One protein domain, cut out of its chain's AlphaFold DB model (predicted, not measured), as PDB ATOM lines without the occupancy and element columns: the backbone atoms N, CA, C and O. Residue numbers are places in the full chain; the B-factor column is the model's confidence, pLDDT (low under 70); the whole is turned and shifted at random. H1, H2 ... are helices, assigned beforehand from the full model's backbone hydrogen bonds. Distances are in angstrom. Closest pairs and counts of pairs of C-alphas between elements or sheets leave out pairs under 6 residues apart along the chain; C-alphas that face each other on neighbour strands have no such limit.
ATOM      1  N   HIS A  84    -104.036  39.018  65.799       83.44
ATOM      2  CA  HIS A  84    -103.778  39.599  67.111       83.44
ATOM      3  C   HIS A  84    -104.670  40.835  67.336       83.44
ATOM      4  O   HIS A  84    -104.708  41.688  66.452       83.44
ATOM      5  N   PRO A  85    -105.325  41.016  68.503       77.62
ATOM      6  CA  PRO A  85    -106.188  42.175  68.773       77.62
ATOM      7  C   PRO A  85    -105.499  43.542  68.625       77.62
ATOM      8  O   PRO A  85    -106.148  44.566  68.470       77.62
ATOM      9  N   GLY A  86    -104.164  43.569  68.674       74.19
ATOM     10  CA  GLY A  86    -103.342  44.753  68.381       74.19
ATOM     11  C   GLY A  86    -103.244  45.136  66.890       74.19
ATOM     12  O   GLY A  86    -102.630  46.157  66.568       74.19
ATOM     13  N   CYS A  87    -103.813  44.337  65.984       72.12
ATOM     14  CA  CYS A  87    -103.995  44.652  64.564       72.12
ATOM     15  C   CYS A  87    -105.156  45.659  64.356       72.12
ATOM     16  O   CYS A  87    -106.075  45.693  65.169       72.12
ATOM     17  N   PRO A  88    -105.172  46.469  63.273       60.84
ATOM     18  CA  PRO A  88    -104.195  46.532  62.180       60.84
ATOM     19  C   PRO A  88    -103.013  47.469  62.456       60.84
ATOM     20  O   PRO A  88    -102.075  47.517  61.667       60.84
ATOM     21  N   ASN A  89    -103.042  48.217  63.560       63.66
ATOM     22  CA  ASN A  89    -102.136  49.346  63.736       63.66
ATOM     23  C   ASN A  89    -100.665  48.921  63.870       63.66
ATOM     24  O   ASN A  89     -99.793  49.718  63.541       63.66
ATOM     25  N   ASN A  90    -100.374  47.688  64.326       67.06
ATOM     26  CA  ASN A  90     -99.017  47.115  64.381       67.06
ATOM     27  C   ASN A  90     -97.957  48.089  64.929       67.06
ATOM     28  O   ASN A  90     -96.800  48.079  64.516       67.06
ATOM     29  N   VAL A  91     -98.356  48.968  65.852       71.75
ATOM     30  CA  VAL A  91     -97.532  50.118  66.261       71.75
ATOM     31  C   VAL A  91     -96.486  49.705  67.293       71.75
ATOM     32  O   VAL A  91     -95.409  50.293  67.383       71.75
ATOM     33  N   ARG A  92     -96.802  48.674  68.078       82.81
ATOM     34  CA  ARG A  92     -95.996  48.178  69.194       82.81
ATOM     35  C   ARG A  92     -96.156  46.676  69.337       82.81
ATOM     36  O   ARG A  92     -97.230  46.176  69.032       82.81
ATOM     37  N   ASP A  93     -95.115  46.009  69.818       91.06
ATOM     38  CA  ASP A  93     -95.173  44.618  70.278       91.06
ATOM     39  C   ASP A  93     -96.002  44.498  71.569       91.06
ATOM     40  O   ASP A  93     -96.348  45.513  72.187       91.06
ATOM     41  N   ALA A  94     -96.315  43.267  71.981       89.56
ATOM     42  CA  ALA A  94     -97.137  42.997  73.154       89.56
ATOM     43  C   ALA A  94     -96.570  43.665  74.416       89.56
ATOM     44  O   ALA A  94     -95.353  43.717  74.635       89.56
ATOM     45  N   ILE A  95     -97.477  44.160  75.252       87.94
ATOM     46  CA  ILE A  95     -97.175  44.745  76.556       87.94
ATOM     47  C   ILE A  95     -97.565  43.730  77.628       87.94
ATOM     48  O   ILE A  95     -98.625  43.113  77.530       87.94
ATOM     49  N   ASP A  96     -96.701  43.532  78.617       82.69
ATOM     50  CA  ASP A  96     -97.007  42.666  79.752       82.69
ATOM     51  C   ASP A  96     -97.937  43.338  80.780       82.69
ATOM     52  O   ASP A  96     -98.314  44.505  80.658       82.69
ATOM     53  N   ALA A  97     -98.313  42.595  81.822       82.31
ATOM     54  CA  ALA A  97     -99.206  43.088  82.872       82.31
ATOM     55  C   ALA A  97     -98.648  44.296  83.653       82.31
ATOM     56  O   ALA A  97     -99.412  44.995  84.312       82.31
ATOM     57  N   LEU A  98     -97.337  44.547  83.581       86.56
ATOM     58  CA  LEU A  98     -96.666  45.661  84.250       86.56
ATOM     59  C   LEU A  98     -96.516  46.884  83.334       86.56
ATOM     60  O   LEU A  98     -95.920  47.882  83.735       86.56
ATOM     61  N   GLY A  99     -97.031  46.829  82.102       83.94
ATOM     62  CA  GLY A  99     -96.904  47.918  81.139       83.94
ATOM     63  C   GLY A  99     -95.595  47.897  80.343       83.94
ATOM     64  O   GLY A  99     -95.356  48.807  79.546       83.94
ATOM     65  N   SER A 100     -94.755  46.869  80.499       87.44
ATOM     66  CA  SER A 100     -93.463  46.794  79.816       87.44
ATOM     67  C   SER A 100     -93.614  46.245  78.401       87.44
ATOM     68  O   SER A 100     -94.253  45.219  78.162       87.44
ATOM     69  N   SER A 101     -93.012  46.933  77.429       88.88
ATOM     70  CA  SER A 101     -93.054  46.505  76.031       88.88
ATOM     71  C   SER A 101     -92.091  45.351  75.769       88.88
ATOM     72  O   SER A 101     -90.897  45.450  76.048       88.88
ATOM     73  N   SER A 102     -92.575  44.313  75.086       91.88
ATOM     74  CA  SER A 102     -91.746  43.189  74.630       91.88
ATOM     75  C   SER A 102     -90.751  43.572  73.527       91.88
ATOM     76  O   SER A 102     -89.895  42.766  73.179       91.88
ATOM     77  N   THR A 103     -90.822  44.795  72.986       93.19
ATOM     78  CA  THR A 103     -90.047  45.227  71.812       93.19
ATOM     79  C   THR A 103     -88.548  44.939  71.928       93.19
ATOM     80  O   THR A 103     -87.963  44.389  71.000       93.19
ATOM     81  N   GLN A 104     -87.910  45.271  73.055       92.81
ATOM     82  CA  GLN A 104     -86.464  45.051  73.213       92.81
ATOM     83  C   GLN A 104     -86.108  43.559  73.196       92.81
ATOM     84  O   GLN A 104     -85.167  43.151  72.516       92.81
ATOM     85  N   TRP A 105     -86.906  42.733  73.880       94.44
ATOM     86  CA  TRP A 105     -86.762  41.279  73.857       94.44
ATOM     87  C   TRP A 105     -86.954  40.733  72.435       94.44
ATOM     88  O   TRP A 105     -86.151  39.934  71.955       94.44
ATOM     89  N   CYS A 106     -87.969  41.226  71.726       95.19
ATOM     90  CA  CYS A 106     -88.258  40.848  70.351       95.19
ATOM     91  C   CYS A 106     -87.105  41.185  69.398       95.19
ATOM     92  O   CYS A 106     -86.713  40.330  68.607       95.19
ATOM     93  N   MET A 107     -86.537  42.395  69.483       94.94
ATOM     94  CA  MET A 107     -85.397  42.803  68.653       94.94
ATOM     95  C   MET A 107     -84.171  41.926  68.923       94.94
ATOM     96  O   MET A 107     -83.609  41.376  67.979       94.94
ATOM     97  N   HIS A 108     -83.817  41.733  70.199       94.94
ATOM     98  CA  HIS A 108     -82.666  40.921  70.598       94.94
ATOM     99  C   HIS A 108     -82.750  39.493  70.044       94.94
ATOM    100  O   HIS A 108     -81.813  38.990  69.424       94.94
ATOM    101  N   TRP A 109     -83.893  38.828  70.231       95.44
ATOM    102  CA  TRP A 109     -84.043  37.443  69.790       95.44
ATOM    103  C   TRP A 109     -84.247  37.304  68.287       95.44
ATOM    104  O   TRP A 109     -83.832  36.294  67.717       95.44
ATOM    105  N   LYS A 110     -84.861  38.298  67.632       93.94
ATOM    106  CA  LYS A 110     -84.928  38.361  66.169       93.94
ATOM    107  C   LYS A 110     -83.526  38.428  65.573       93.94
ATOM    108  O   LYS A 110     -83.237  37.659  64.664       93.94
ATOM    109  N   GLU A 111     -82.666  39.302  66.088       92.88
ATOM    110  CA  GLU A 111     -81.278  39.415  65.635       92.88
ATOM    111  C   GLU A 111     -80.518  38.103  65.858       92.88
ATOM    112  O   GLU A 111     -79.967  37.541  64.916       92.88
ATOM    113  N   LYS A 112     -80.593  37.543  67.070       93.88
ATOM    114  CA  LYS A 112     -79.897  36.300  67.429       93.88
ATOM    115  C   LYS A 112     -80.294  35.087  66.575       93.88
ATOM    116  O   LYS A 112     -79.459  34.218  66.342       93.88
ATOM    117  N   ASN A 113     -81.546  35.016  66.122       91.44
ATOM    118  CA  ASN A 113     -82.065  33.905  65.315       91.44
ATOM    119  C   ASN A 113     -82.232  34.253  63.827       91.44
ATOM    120  O   ASN A 113     -82.939  33.541  63.113       91.44
ATOM    121  N   ASN A 114     -81.644  35.357  63.352       90.56
ATOM    122  CA  ASN A 114     -81.799  35.843  61.974       90.56
ATOM    123  C   ASN A 114     -83.271  35.965  61.515       90.56
ATOM    124  O   ASN A 114     -83.589  35.804  60.339       90.56
ATOM    125  N   GLY A 115     -84.185  36.231  62.450       90.38
ATOM    126  CA  GLY A 115     -85.623  36.347  62.215       90.38
ATOM    127  C   GLY A 115     -86.388  35.034  62.052       90.38
ATOM    128  O   GLY A 115     -87.602  35.087  61.873       90.38
ATOM    129  N   MET A 116     -85.744  33.868  62.155       91.44
ATOM    130  CA  MET A 116     -86.427  32.568  62.026       91.44
ATOM    131  C   MET A 116     -87.471  32.333  63.119       91.44
ATOM    132  O   MET A 116     -88.521  31.747  62.883       91.44
ATOM    133  N   ASN A 117     -87.224  32.871  64.305       94.50
ATOM    134  CA  ASN A 117     -88.170  32.876  65.408       94.50
ATOM    135  C   ASN A 117     -89.491  33.589  65.081       94.50
ATOM    136  O   ASN A 117     -90.498  33.267  65.689       94.50
ATOM    137  N   CYS A 118     -89.538  34.515  64.119       94.06
ATOM    138  CA  CYS A 118     -90.770  35.221  63.760       94.06
ATOM    139  C   CYS A 118     -91.839  34.352  63.073       94.06
ATOM    140  O   CYS A 118     -92.982  34.791  62.922       94.06
ATOM    141  N   TYR A 119     -91.486  33.132  62.671       93.81
ATOM    142  CA  TYR A 119     -92.433  32.134  62.173       93.81
ATOM    143  C   TYR A 119     -93.041  31.286  63.300       93.81
ATOM    144  O   TYR A 119     -93.954  30.507  63.048       93.81
ATOM    145  N   GLU A 120     -92.574  31.463  64.540       95.25
ATOM    146  CA  GLU A 120     -93.056  30.719  65.699       95.25
ATOM    147  C   GLU A 120     -94.246  31.420  66.374       95.25
ATOM    148  O   GLU A 120     -94.258  32.654  66.497       95.25
ATOM    149  N   PRO A 121     -95.221  30.664  66.909       95.62
ATOM    150  CA  PRO A 121     -96.434  31.233  67.495       95.62
ATOM    151  C   PRO A 121     -96.169  32.229  68.625       95.62
ATOM    152  O   PRO A 121     -96.788  33.289  68.675       95.62
ATOM    153  N   LEU A 122     -95.206  31.941  69.508       94.62
ATOM    154  CA  LEU A 122     -94.866  32.830  70.623       94.62
ATOM    155  C   LEU A 122     -94.384  34.205  70.138       94.62
ATOM    156  O   LEU A 122     -94.729  35.226  70.732       94.62
ATOM    157  N   PHE A 123     -93.591  34.239  69.069       94.75
ATOM    158  CA  PHE A 123     -93.108  35.491  68.494       94.75
ATOM    159  C   PHE A 123     -94.196  36.202  67.707       94.75
ATOM    160  O   PHE A 123     -94.236  37.424  67.731       94.75
ATOM    161  N   GLN A 124     -95.115  35.493  67.064       93.25
ATOM    162  CA  GLN A 124     -96.258  36.169  66.458       93.25
ATOM    163  C   GLN A 124     -97.240  36.722  67.497       93.25
ATOM    164  O   GLN A 124     -97.828  37.769  67.261       93.25
ATOM    165  N   TYR A 125     -97.359  36.098  68.671       93.12
ATOM    166  CA  TYR A 125     -98.117  36.648  69.795       93.12
ATOM    167  C   TYR A 125     -97.421  37.863  70.426       93.12
ATOM    168  O   TYR A 125     -98.032  38.913  70.605       93.12
ATOM    169  N   LYS A 126     -96.128  37.748  70.757       92.62
ATOM    170  CA  LYS A 126     -95.406  38.799  71.494       92.62
ATOM    171  C   LYS A 126     -94.825  39.894  70.613       92.62
ATOM    172  O   LYS A 126     -94.768  41.042  71.035       92.62
ATOM    173  N   CYS A 127     -94.362  39.533  69.427       93.19
ATOM    174  CA  CYS A 127     -93.456  40.320  68.596       93.19
ATOM    175  C   CYS A 127     -94.049  40.667  67.226       93.19
ATOM    176  O   CYS A 127     -93.299  40.866  66.271       93.19
ATOM    177  N   TYR A 128     -95.377  40.713  67.090       89.94
ATOM    178  CA  TYR A 128     -96.048  40.913  65.802       89.94
ATOM    179  C   TYR A 128     -95.585  42.172  65.050       89.94
ATOM    180  O   TYR A 128     -95.459  42.130  63.825       89.94
ATOM    181  N   LYS A 129     -95.242  43.264  65.749       90.69
ATOM    182  CA  LYS A 129     -94.705  44.485  65.130       90.69
ATOM    183  C   LYS A 129     -93.260  44.281  64.689       90.69
ATOM    184  O   LYS A 129     -92.923  44.562  63.539       90.69
ATOM    185  N   THR A 130     -92.396  43.766  65.562       92.06
ATOM    186  CA  THR A 130     -90.972  43.531  65.244       92.06
ATOM    187  C   THR A 130     -90.783  42.476  64.150       92.06
ATOM    188  O   THR A 130     -89.883  42.588  63.306       92.06
ATOM    189  N   CYS A 131     -91.661  41.479  64.121       91.44
ATOM    190  CA  CYS A 131     -91.718  40.431  63.112       91.44
ATOM    191  C   CYS A 131     -92.496  40.833  61.856       91.44
ATOM    192  O   CYS A 131     -92.429  40.113  60.865       91.44
ATOM    193  N   ARG A 132     -93.179  41.987  61.855       89.62
ATOM    194  CA  ARG A 132     -94.008  42.453  60.733       89.62
ATOM    195  C   ARG A 132     -94.998  41.370  60.294       89.62
ATOM    196  O   ARG A 132     -95.048  41.000  59.123       89.62
ATOM    197  N   VAL A 133     -95.748  40.831  61.251       90.12
ATOM    198  CA  VAL A 133     -96.814  39.862  60.978       90.12
ATOM    199  C   VAL A 133     -97.948  40.585  60.257       90.12
ATOM    200  O   VAL A 133     -98.342  41.686  60.658       90.12
ATOM    201  N   LYS A 134     -98.441  40.007  59.159       87.88
ATOM    202  CA  LYS A 134     -99.561  40.569  58.400       87.88
ATOM    203  C   LYS A 134    -100.800  40.667  59.287       87.88
ATOM    204  O   LYS A 134    -101.118  39.749  60.039       87.88
ATOM    205  N   CYS A 135    -101.506  41.780  59.148       78.62
ATOM    206  CA  CYS A 135    -102.761  42.069  59.824       78.62
ATOM    207  C   CYS A 135    -103.814  42.471  58.790       78.62
ATOM    208  O   CYS A 135    -103.476  43.135  57.812       78.62
ATOM    209  N   GLY A 136    -105.075  42.145  59.065       70.12
ATOM    210  CA  GLY A 136    -106.224  42.502  58.226       70.12
ATOM    211  C   GLY A 136    -106.939  41.261  57.709       70.12
ATOM    212  O   GLY A 136    -106.293  40.238  57.520       70.12
TER     213      GLY A 136
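What this domain is: This is residues 84 to 136 of the 140 residues of an uncharacterized protein of Trichinella sp. T8 (UniProt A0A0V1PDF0). With little regular structure, the domain is a triangle of three short helices, H1 and H2 meeting at a corner and H3 near both, over a long loop of residues 84 to 102 at the end where H1 begins. The printed part has 53 residues, 20 of them in H1, H2 and H3, in that order: all helix, with no named strand. It is compact, with a radius of gyration of the C-alphas of 10.3 A and spans of 28 by 25 by 16 A.

How they stand to each other: After residues 84 to 102, H1, residues 103 to 112, touches H2, residues 116 to 119, only at the corner by their tight link; their closest C-alphas, of Lys 110 and Asn 117, are 6.4 A apart. H3, residues 121 to 126, is close to H1 but not clearly touching, its closest C-alphas those of Cys 106 and Phe 123 at 7.5 A. H1 and H3 run opposite ways at a steep tilt of 41 degrees. H2 and H3 are close but not clearly touching, the closest C-alphas, of Cys 118 and Gln 124, 6.2 A apart. Every O i to N i+4 pair is within hydrogen-bond range in H1 and H3; H2 is too short for one.

Where its parts are: H1 is 14.2 A long from C-alpha 103 at (-90.047, 45.227, 71.812); H2 is 6.0 A; H3 is 8.6 A, ending at C-alpha 126 (-95.406, 38.799, 71.494).

The domain as a whole: The C-alphas of Lys 112 and Gly 136, the two farthest apart, are 28.6 A apart. The printed part has no cut. Residues 88 to 90 have pLDDT under 70.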